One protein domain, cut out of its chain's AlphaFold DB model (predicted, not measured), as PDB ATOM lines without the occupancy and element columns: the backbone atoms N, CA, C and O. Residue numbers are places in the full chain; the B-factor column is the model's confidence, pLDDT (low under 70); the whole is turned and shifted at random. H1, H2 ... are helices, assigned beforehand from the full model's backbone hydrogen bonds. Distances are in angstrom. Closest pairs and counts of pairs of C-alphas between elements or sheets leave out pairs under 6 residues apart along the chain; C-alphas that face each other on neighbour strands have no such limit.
ATOM      1  N   GLN A   7     174.208 171.960 125.315       61.97
ATOM      2  CA  GLN A   7     172.800 172.275 125.574       61.97
ATOM      3  C   GLN A   7     171.845 171.451 124.695       61.97
ATOM      4  O   GLN A   7     170.887 170.873 125.193       61.97
ATOM      5  N   VAL A   8     172.163 171.291 123.407       62.00
ATOM      6  CA  VAL A   8     171.320 170.549 122.451       62.00
ATOM      7  C   VAL A   8     171.248 169.061 122.808       62.00
ATOM      8  O   VAL A   8     170.214 168.428 122.615       62.00
ATOM      9  N   ILE A   9     172.332 168.499 123.352       62.38
ATOM     10  CA  ILE A   9     172.373 167.093 123.780       62.38
ATOM     11  C   ILE A   9     171.510 166.885 125.033       62.38
ATOM     12  O   ILE A   9     170.776 165.898 125.093       62.38
ATOM     13  N   MET A  10     171.564 167.801 126.009       60.78
ATOM     14  CA  MET A  10     170.725 167.709 127.214       60.78
ATOM     15  C   MET A  10     169.235 167.836 126.876       60.78
ATOM     16  O   MET A  10     168.458 166.974 127.287       60.78
ATOM     17  N   ASP A  11     168.853 168.804 126.038       62.97
ATOM     18  CA  ASP A  11     167.455 168.999 125.626       62.97
ATOM     19  C   ASP A  11     166.911 167.789 124.834       62.97
ATOM     20  O   ASP A  11     165.729 167.444 124.918       62.97
ATOM     21  N   PHE A  12     167.766 167.112 124.055       59.78
ATOM     22  CA  PHE A  12     167.398 165.898 123.317       59.78
ATOM     23  C   PHE A  12     167.188 164.696 124.251       59.78
ATOM     24  O   PHE A  12     166.272 163.896 124.041       59.78
ATOM     25  N   PHE A  13     168.003 164.571 125.302       59.03
ATOM     26  CA  PHE A  13     167.850 163.521 126.312       59.03
ATOM     27  C   PHE A  13     166.594 163.716 127.168       59.03
ATOM     28  O   PHE A  13     165.868 162.748 127.390       59.03
ATOM     29  N   GLU A  14     166.290 164.943 127.599       60.69
ATOM     30  CA  GLU A  14     165.067 165.229 128.364       60.69
ATOM     31  C   GLU A  14     163.796 164.978 127.548       60.69
ATOM     32  O   GLU A  14     162.879 164.313 128.034       60.69
ATOM     33  N   LYS A  15     163.766 165.405 126.278       59.50
ATOM     34  CA  LYS A  15     162.637 165.125 125.373       59.50
ATOM     35  C   LYS A  15     162.419 163.628 125.153       59.50
ATOM     36  O   LYS A  15     161.278 163.172 125.129       59.50
ATOM     37  N   ASN A  16     163.493 162.850 125.012       58.22
ATOM     38  CA  ASN A  16     163.383 161.396 124.866       58.22
ATOM     39  C   ASN A  16     162.958 160.706 126.165       58.22
ATOM     40  O   ASN A  16     162.211 159.731 126.112       58.22
ATOM     41  N   LYS A  17     163.378 161.221 127.326       55.84
ATOM     42  CA  LYS A  17     162.965 160.696 128.631       55.84
ATOM     43  C   LYS A  17     161.474 160.938 128.891       55.84
ATOM     44  O   LYS A  17     160.797 160.026 129.348       55.84
ATOM     45  N   GLN A  18     160.949 162.116 128.543       58.09
ATOM     46  CA  GLN A  18     159.511 162.402 128.641       58.09
ATOM     47  C   GLN A  18     158.668 161.546 127.693       58.09
ATOM     48  O   GLN A  18     157.645 161.019 128.123       58.09
ATOM     49  N   LYS A  19     159.109 161.344 126.443       56.19
ATOM     50  CA  LYS A  19     158.428 160.429 125.511       56.19
ATOM     51  C   LYS A  19     158.308 159.013 126.072       56.19
ATOM     52  O   LYS A  19     157.233 158.435 126.023       56.19
ATOM     53  N   ASN A  20     159.385 158.494 126.660       56.31
ATOM     54  CA  ASN A  20     159.413 157.129 127.190       56.31
ATOM     55  C   ASN A  20     158.440 156.918 128.366       56.31
ATOM     56  O   ASN A  20     157.872 155.843 128.508       56.31
ATOM     57  N   ILE A  21     158.238 157.947 129.196       59.28
ATOM     58  CA  ILE A  21     157.303 157.893 130.331       59.28
ATOM     59  C   ILE A  21     155.849 157.947 129.837       59.28
ATOM     60  O   ILE A  21     155.015 157.199 130.337       59.28
ATOM     61  N   PHE A  22     155.556 158.779 128.831       59.00
ATOM     62  CA  PHE A  22     154.224 158.857 128.218       59.00
ATOM     63  C   PHE A  22     153.830 157.562 127.494       59.00
ATOM     64  O   PHE A  22     152.712 157.090 127.682       59.00
ATOM     65  N   ASP A  23     154.744 156.957 126.723       64.31
ATOM     66  CA  ASP A  23     154.482 155.685 126.028       64.31
ATOM     67  C   ASP A  23     154.172 154.540 127.024       64.31
ATOM     68  O   ASP A  23     153.410 153.630 126.701       64.31
ATOM     69  N   PHE A  24     154.743 154.567 128.239       66.19
ATOM     70  CA  PHE A  24     154.503 153.536 129.256       66.19
ATOM     71  C   PHE A  24     153.115 153.649 129.903       66.19
ATOM     72  O   PHE A  24     152.418 152.642 130.031       66.19
ATOM     73  N   ASP A  25     152.705 154.863 130.279       77.94
ATOM     74  CA  ASP A  25     151.396 155.122 130.900       77.94
ATOM     75  C   ASP A  25     150.242 154.812 129.928       77.94
ATOM     76  O   ASP A  25     149.244 154.185 130.286       77.94
ATOM     77  N   GLU A  26     150.424 155.158 128.651       75.62
ATOM     78  CA  GLU A  26     149.456 154.886 127.588       75.62
ATOM     79  C   GLU A  26     149.354 153.386 127.265       75.62
ATOM     80  O   GLU A  26     148.249 152.849 127.150       75.62
ATOM     81  N   TYR A  27     150.489 152.675 127.213       78.88
ATOM     82  CA  TYR A  27     150.510 151.215 127.079       78.88
ATOM     83  C   TYR A  27     149.760 150.527 128.223       78.88
ATOM     84  O   TYR A  27     148.992 149.590 127.980       78.88
ATOM     85  N   GLN A  28     149.989 150.961 129.465       82.12
ATOM     86  CA  GLN A  28     149.356 150.355 130.631       82.12
ATOM     87  C   GLN A  28     147.844 150.583 130.597       82.12
ATOM     88  O   GLN A  28     147.087 149.618 130.635       82.12
ATOM     89  N   ARG A  29     147.409 151.825 130.375       84.12
ATOM     90  CA  ARG A  29     145.987 152.180 130.290       84.12
ATOM     91  C   ARG A  29     145.230 151.401 129.210       84.12
ATOM     92  O   ARG A  29     144.085 151.012 129.423       84.12
ATOM     93  N   ILE A  30     145.850 151.176 128.050       84.88
ATOM     94  CA  ILE A  30     145.230 150.410 126.959       84.88
ATOM     95  C   ILE A  30     145.130 148.928 127.317       84.88
ATOM     96  O   ILE A  30     144.100 148.316 127.050       84.88
ATOM     97  N   ASN A  31     146.163 148.345 127.930       83.12
ATOM     98  CA  ASN A  31     146.104 146.945 128.360       83.12
ATOM     99  C   ASN A  31     145.121 146.725 129.509       83.12
ATOM    100  O   ASN A  31     144.449 145.694 129.518       83.12
ATOM    101  N   ASP A  32     145.017 147.679 130.433       86.94
ATOM    102  CA  ASP A  32     144.031 147.644 131.511       86.94
ATOM    103  C   ASP A  32     142.621 147.641 130.906       86.94
ATOM    104  O   ASP A  32     141.847 146.729 131.183       86.94
ATOM    105  N   TRP A  33     142.335 148.538 129.952       87.50
ATOM    106  CA  TRP A  33     141.058 148.529 129.230       87.50
ATOM    107  C   TRP A  33     140.817 147.216 128.476       87.50
ATOM    108  O   TRP A  33     139.738 146.651 128.579       87.50
ATOM    109  N   CYS A  34     141.816 146.687 127.759       84.88
ATOM    110  CA  CYS A  34     141.681 145.404 127.051       84.88
ATOM    111  C   CYS A  34     141.440 144.220 128.002       84.88
ATOM    112  O   CYS A  34     140.928 143.191 127.567       84.88
ATOM    113  N   SER A  35     141.861 144.335 129.265       85.38
ATOM    114  CA  SER A  35     141.664 143.310 130.293       85.38
ATOM    115  C   SER A  35     140.312 143.454 130.992       85.38
ATOM    116  O   SER A  35     139.713 142.446 131.350       85.38
ATOM    117  N   GLU A  36     139.841 144.686 131.189       88.94
ATOM    118  CA  GLU A  36     138.522 144.995 131.756       88.94
ATOM    119  C   GLU A  36     137.383 144.724 130.761       88.94
ATOM    120  O   GLU A  36     136.316 144.268 131.166       88.94
ATOM    121  N   HIS A  37     137.630 144.966 129.473       87.44
ATOM    122  CA  HIS A  37     136.692 144.815 128.358       87.44
ATOM    123  C   HIS A  37     137.130 143.668 127.433       87.44
ATOM    124  O   HIS A  37     137.384 143.851 126.236       87.44
ATOM    125  N   ASP A  38     137.326 142.475 128.007       85.50
ATOM    126  CA  ASP A  38     137.884 141.328 127.284       85.50
ATOM    127  C   ASP A  38     136.938 140.795 126.195       85.50
ATOM    128  O   ASP A  38     137.404 140.312 125.157       85.50
ATOM    129  N   GLU A  39     135.625 140.900 126.413       87.44
ATOM    130  CA  GLU A  39     134.588 140.542 125.447       87.44
ATOM    131  C   GLU A  39     134.633 141.477 124.236       87.44
ATOM    132  O   GLU A  39     134.807 141.003 123.110       87.44
ATOM    133  N   GLU A  40     134.587 142.795 124.452       87.38
ATOM    134  CA  GLU A  40     134.673 143.798 123.387       87.38
ATOM    135  C   GLU A  40     135.993 143.674 122.620       87.38
ATOM    136  O   GLU A  40     136.021 143.665 121.386       87.38
ATOM    137  N   PHE A  41     137.105 143.498 123.338       86.25
ATOM    138  CA  PHE A  41     138.408 143.297 122.717       86.25
ATOM    139  C   PHE A  41     138.460 142.008 121.883       86.25
ATOM    140  O   PHE A  41     139.048 141.986 120.795       86.25
ATOM    141  N   ARG A  42     137.818 140.925 122.339       86.62
ATOM    142  CA  ARG A  42     137.709 139.670 121.582       86.62
ATOM    143  C   ARG A  42     136.855 139.835 120.330       86.62
ATOM    144  O   ARG A  42     137.211 139.266 119.298       86.62
ATOM    145  N   GLU A  43     135.776 140.609 120.387       88.25
ATOM    146  CA  GLU A  43     134.958 140.908 119.211       88.25
ATOM    147  C   GLU A  43     135.741 141.683 118.154       88.25
ATOM    148  O   GLU A  43     135.757 141.270 116.991       88.25
ATOM    149  N   ILE A  44     136.468 142.729 118.561       87.25
ATOM    150  CA  ILE A  44     137.348 143.494 117.665       87.25
ATOM    151  C   ILE A  44     138.375 142.557 117.023       87.25
ATOM    152  O   ILE A  44     138.554 142.567 115.805       87.25
ATOM    153  N   LYS A  45     139.027 141.697 117.819       85.88
ATOM    154  CA  LYS A  45     139.994 140.719 117.300       85.88
ATOM    155  C   LYS A  45     139.373 139.750 116.302       85.88
ATOM    156  O   LYS A  45     140.001 139.467 115.287       85.88
ATOM    157  N   ASN A  46     138.176 139.242 116.579       88.12
ATOM    158  CA  ASN A  46     137.482 138.324 115.679       88.12
ATOM    159  C   ASN A  46     137.119 139.007 114.360       88.12
ATOM    160  O   ASN A  46     137.374 138.436 113.304       88.12
ATOM    161  N   TYR A  47     136.581 140.226 114.410       87.62
ATOM    162  CA  TYR A  47     136.264 141.001 113.211       87.62
ATOM    163  C   TYR A  47     137.517 141.237 112.362       87.62
ATOM    164  O   TYR A  47     137.557 140.887 111.185       87.62
ATOM    165  N   VAL A  48     138.584 141.740 112.990       85.81
ATOM    166  CA  VAL A  48     139.868 141.981 112.324       85.81
ATOM    167  C   VAL A  48     140.430 140.689 111.726       85.81
ATOM    168  O   VAL A  48     140.910 140.705 110.597       85.81
ATOM    169  N   ALA A  49     140.360 139.563 112.440       86.00
ATOM    170  CA  ALA A  49     140.833 138.273 111.942       86.00
ATOM    171  C   ALA A  49     140.032 137.786 110.723       86.00
ATOM    172  O   ALA A  49     140.626 137.313 109.753       86.00
ATOM    173  N   ILE A  50     138.703 137.930 110.746       88.00
ATOM    174  CA  ILE A  50     137.825 137.573 109.625       88.00
ATOM    175  C   ILE A  50     138.190 138.405 108.396       88.00
ATOM    176  O   ILE A  50     138.467 137.842 107.340       88.00
ATOM    177  N   GLU A  51     138.270 139.721 108.536       86.06
ATOM    178  CA  GLU A  51     138.573 140.623 107.424       86.06
ATOM    179  C   GLU A  51     139.980 140.399 106.859       86.06
ATOM    180  O   GLU A  51     140.175 140.313 105.644       86.06
ATOM    181  N   VAL A  52     140.975 140.205 107.729       85.81
ATOM    182  CA  VAL A  52     142.339 139.879 107.297       85.81
ATOM    183  C   VAL A  52     142.382 138.544 106.549       85.81
ATOM    184  O   VAL A  52     143.071 138.440 105.532       85.81
ATOM    185  N   SER A  53     141.604 137.545 106.977       84.31
ATOM    186  CA  SER A  53     141.507 136.256 106.274       84.31
ATOM    187  C   SER A  53     140.875 136.369 104.882       84.31
ATOM    188  O   SER A  53     141.201 135.583 103.993       84.31
ATOM    189  N   GLN A  54     140.028 137.380 104.664       86.44
ATOM    190  CA  GLN A  54     139.424 137.687 103.365       86.44
ATOM    191  C   GLN A  54     140.363 138.478 102.435       86.44
ATOM    192  O   GLN A  54     140.029 138.714 101.274       86.44
ATOM    193  N   GLY A  55     141.558 138.851 102.907       85.88
ATOM    194  CA  GLY A  55     142.563 139.591 102.143       85.88
ATOM    195  C   GLY A  55     142.610 141.089 102.452       85.88
ATOM    196  O   GLY A  55     143.391 141.811 101.825       85.88
ATOM    197  N   THR A  56     141.826 141.566 103.423       86.19
ATOM    198  CA  THR A  56     141.872 142.960 103.874       86.19
ATOM    199  C   THR A  56     143.161 143.219 104.655       86.19
ATOM    200  O   THR A  56     143.606 142.427 105.484       86.19
ATOM    201  N   LYS A  57     143.813 144.355 104.400       84.81
ATOM    202  CA  LYS A  57     145.052 144.704 105.101       84.81
ATOM    203  C   LYS A  57     144.743 145.239 106.500       84.81
ATOM    204  O   LYS A  57     143.980 146.197 106.637       84.81
ATOM    205  N   LEU A  58     145.430 144.703 107.515       82.38
ATOM    206  CA  LEU A  58     145.372 145.243 108.873       82.38
ATOM    207  C   LEU A  58     145.720 146.738 108.863       82.38
ATOM    208  O   LEU A  58     146.799 147.150 108.423       82.38
ATOM    209  N   SER A  59     144.791 147.546 109.354       85.06
ATOM    210  CA  SER A  59     144.898 148.998 109.402       85.06
ATOM    211  C   SER A  59     144.025 149.545 110.528       85.06
ATOM    212  O   SER A  59     143.111 148.872 110.992       85.06
ATOM    213  N   ALA A  60     144.307 150.770 110.973       83.75
ATOM    214  CA  ALA A  60     143.501 151.413 112.010       83.75
ATOM    215  C   ALA A  60     142.046 151.623 111.571       83.75
ATOM    216  O   ALA A  60     141.158 151.468 112.395       83.75
ATOM    217  N   SER A  61     141.810 151.868 110.278       86.00
ATOM    218  CA  SER A  61     140.461 151.967 109.717       86.00
ATOM    219  C   SER A  61     139.670 150.673 109.875       86.00
ATOM    220  O   SER A  61     138.496 150.726 110.185       86.00
ATOM    221  N   LEU A  62     140.319 149.511 109.751       85.94
ATOM    222  CA  LEU A  62     139.644 148.226 109.946       85.94
ATOM    223  C   LEU A  62     139.162 148.034 111.390       85.94
ATOM    224  O   LEU A  62     138.127 147.427 111.642       85.94
ATOM    225  N   VAL A  63     139.945 148.537 112.343       86.38
ATOM    226  CA  VAL A  63     139.561 148.548 113.754       86.38
ATOM    227  C   VAL A  63     138.449 149.571 113.983       86.38
ATOM    228  O   VAL A  63     137.501 149.252 114.683       86.38
ATOM    229  N   ASP A  64     138.519 150.754 113.363       87.19
ATOM    230  CA  ASP A  64     137.436 151.748 113.413       87.19
ATOM    231  C   ASP A  64     136.111 151.175 112.880       87.19
ATOM    232  O   ASP A  64     135.072 151.370 113.508       87.19
ATOM    233  N   ASP A  65     136.158 150.410 111.786       87.50
ATOM    234  CA  ASP A  65     134.996 149.712 111.227       87.50
ATOM    235  C   ASP A  65     134.450 148.676 112.224       87.50
ATOM    236  O   ASP A  65     133.254 148.655 112.498       87.50
ATOM    237  N   ALA A  66     135.327 147.882 112.853       86.44
ATOM    238  CA  ALA A  66     134.936 146.917 113.884       86.44
ATOM    239  C   ALA A  66     134.245 147.584 115.087       86.44
ATOM    240  O   ALA A  66     133.282 147.050 115.636       86.44
ATOM    241  N   LEU A  67     134.741 148.751 115.507       87.38
ATOM    242  CA  LEU A  67     134.171 149.524 116.610       87.38
ATOM    243  C   LEU A  67     132.810 150.111 116.247       87.38
ATOM    244  O   LEU A  67     131.907 150.107 117.081       87.38
ATOM    245  N   ALA A  68     132.665 150.606 115.017       86.88
ATOM    246  CA  ALA A  68     131.412 151.153 114.516       86.88
ATOM    247  C   ALA A  68     130.336 150.065 114.387       86.88
ATOM    248  O   ALA A  68     129.227 150.254 114.886       86.88
ATOM    249  N   ASP A  69     130.677 148.915 113.802       86.19
ATOM    250  CA  ASP A  69     129.756 147.788 113.601       86.19
ATOM    251  C   ASP A  69     129.274 147.170 114.917       86.19
ATOM    252  O   ASP A  69     128.148 146.678 115.007       86.19
ATOM    253  N   ARG A  70     130.129 147.176 115.945       81.44
ATOM    254  CA  ARG A  70     129.832 146.611 117.270       81.44
ATOM    255  C   ARG A  70     129.384 147.649 118.298       81.44
ATOM    256  O   ARG A  70     129.176 147.299 119.454       81.44
ATOM    257  N   GLU A  71     129.256 148.912 117.892       86.25
ATOM    258  CA  GLU A  71     128.949 150.056 118.763       86.25
ATOM    259  C   GLU A  71     129.874 150.166 119.999       86.25
ATOM    260  O   GLU A  71     129.497 150.708 121.044       86.25
ATOM    261  N   ILE A  72     131.115 149.680 119.883       84.06
ATOM    262  CA  ILE A  72     132.098 149.682 120.970       84.06
ATOM    263  C   ILE A  72     132.695 151.084 121.097       84.06
ATOM    264  O   ILE A  72     133.275 151.635 120.160       84.06
ATOM    265  N   LYS A  73     132.608 151.663 122.298       82.38
ATOM    266  CA  LYS A  73     133.216 152.963 122.611       82.38
ATOM    267  C   LYS A  73     134.526 152.775 123.357       82.38
ATOM    268  O   LYS A  73     134.527 152.399 124.524       82.38
ATOM    269  N   MET A  74     135.632 153.116 122.703       81.88
ATOM    270  CA  MET A  74     136.951 153.125 123.336       81.88
ATOM    271  C   MET A  74     137.349 154.528 123.814       81.88
ATOM    272  O   MET A  74     137.024 155.522 123.158       81.88
ATOM    273  N   PRO A  75     138.108 154.634 124.920       82.81
ATOM    274  CA  PRO A  75     138.621 155.909 125.420       82.81
ATOM    275  C   PRO A  75     139.932 156.365 124.745       82.81
ATOM    276  O   PRO A  75     140.523 157.351 125.184       82.81
ATOM    277  N   PHE A  76     140.409 155.660 123.716       83.38
ATOM    278  CA  PHE A  76     141.662 155.924 122.993       83.38
ATOM    279  C   PHE A  76     141.521 155.585 121.503       83.38
ATOM    280  O   PHE A  76     140.503 155.036 121.078       83.38
ATOM    281  N   SER A  77     142.530 155.925 120.693       84.88
ATOM    282  CA  SER A  77     142.455 155.726 119.245       84.88
ATOM    283  C   SER A  77     142.733 154.277 118.832       84.88
ATOM    284  O   SER A  77     143.537 153.568 119.438       84.88
ATOM    285  N   SER A  78     142.143 153.858 117.717       83.69
ATOM    286  CA  SER A  78     142.376 152.544 117.102       83.69
ATOM    287  C   SER A  78     143.828 152.321 116.673       83.69
ATOM    288  O   SER A  78     144.305 151.188 116.615       83.69
ATOM    289  N   LYS A  79     144.572 153.406 116.411       82.25
ATOM    290  CA  LYS A  79     146.019 153.347 116.161       82.25
ATOM    291  C   LYS A  79     146.783 152.944 117.415       82.25
ATOM    292  O   LYS A  79     147.707 152.144 117.313       82.25
ATOM    293  N   ASP A  80     146.389 153.477 118.566       82.25
ATOM    294  CA  ASP A  80     147.022 153.159 119.845       82.25
ATOM    295  C   ASP A  80     146.662 151.735 120.264       82.25
ATOM    296  O   ASP A  80     147.545 150.983 120.675       82.25
ATOM    297  N   LEU A  81     145.416 151.307 120.025       82.00
ATOM    298  CA  LEU A  81     145.046 149.902 120.176       82.00
ATOM    299  C   LEU A  81     145.973 149.018 119.335       82.00
ATOM    300  O   LEU A  81     146.609 148.131 119.880       82.00
ATOM    301  N   LEU A  82     146.158 149.272 118.038       79.75
ATOM    302  CA  LEU A  82     147.062 148.456 117.211       79.75
ATOM    303  C   LEU A  82     148.540 148.540 117.621       79.75
ATOM    304  O   LEU A  82     149.279 147.574 117.446       79.75
ATOM    305  N   LYS A  83     148.986 149.691 118.130       78.06
ATOM    306  CA  LYS A  83     150.376 149.919 118.543       78.06
ATOM    307  C   LYS A  83     150.712 149.186 119.842       78.06
ATOM    308  O   LYS A  83     151.815 148.656 119.967       78.06
ATOM    309  N   TYR A  84     149.793 149.193 120.805       73.19
ATOM    310  CA  TYR A  84     150.051 148.738 122.174       73.19
ATOM    311  C   TYR A  84     149.327 147.447 122.542       73.19
ATOM    312  O   TYR A  84     149.809 146.710 123.407       73.19
ATOM    313  N   SER A  85     148.208 147.132 121.886       65.62
ATOM    314  CA  SER A  85     147.608 145.811 122.015       65.62
ATOM    315  C   SER A  85     148.518 144.816 121.309       65.62
ATOM    316  O   SER A  85     148.852 144.932 120.128       65.62
TER     317      SER A  85
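AT A GLANCE: This is residues 7 to 85 of the 90 residues of an uncharacterized protein of Ruminococcus albus 8 (UniProt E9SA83). One long helix, H1, makes an L with H2, and the chain then folds back through H3 and H4 toward H1. The first half of H1, residues 7 to 22, sticks out as a bare arm, while the rest of H1, H2, H3 and H4 form a small body in which H3 crosses H2 and H4 packs on both H3 and H1. The printed part has 79 residues, with four named helices in the order H1, H2, H3, H4 and no named strand; the class is all helix. The whole is loose, with a radius of gyration of the C-alphas of 16.1 A, and only just elongated, spanning 52 by 29 by 16 A, with the arm making much of the length.

IN THESE COORDINATES: H1, residues 7 to 36, is the longest helix and measures 44.2 A from its first C-alpha, at (172.800, 172.275, 125.574), to its last, at (138.522, 144.995, 131.756). H2, residues 38 to 53, measures 21.9 A. H3, residues 60 to 69, measures 14.3 A. H4, residues 78 to 84, measures 10.0 A and ends with C-alpha 84 at (150.051, 148.738, 122.174).

HOW THE PARTS SIT: H1 touches H4 with residues 27 to 31 alone, and the closest C-alphas, those of Tyr 27 and Tyr 84, are 5.5 A apart. Their lines are about perpendicular, at 75 degrees. H1 and H2 are close but not clearly touching, with the C-alphas of Cys 34 and Phe 41 closest at 5.8 A, and their lines are about perpendicular at 79 degrees. H4 also touches H3, the closest C-alphas being those of Ala 60 and Lys 79, 5.2 A apart; the two run opposite ways at a steep tilt of 60 degrees. H3 touches H2, which meets it with residues 44 to 48 alone; the C-alphas of Ile 44 and Ala 66 are closest at 5.6 A. These two run opposite ways at a steep tilt of 61 degrees. H1 and H3 are apart, and so are H2 and H4. In H1, H2, H3 and H4 every backbone O i to N i+4 pair is within hydrogen-bond range.

THE WHOLE: The two C-alphas farthest apart, those of Gln 7 and Gln 54, are 52.9 A from each other. Without residues 7 to 22, which stand free, the body of 63 residues spans 34 by 21 by 15 A, with a radius of gyration of 11.3 A. The printed part has no cut. The link from H1 to H2 is tight, one residue; the links from H2 to H3, six residues, and from H3 to H4, eight residues, are short. The mean pLDDT of the printed part is 78.8, and the model's confidence is under 70 at residues 7 to 24 and at residue 85.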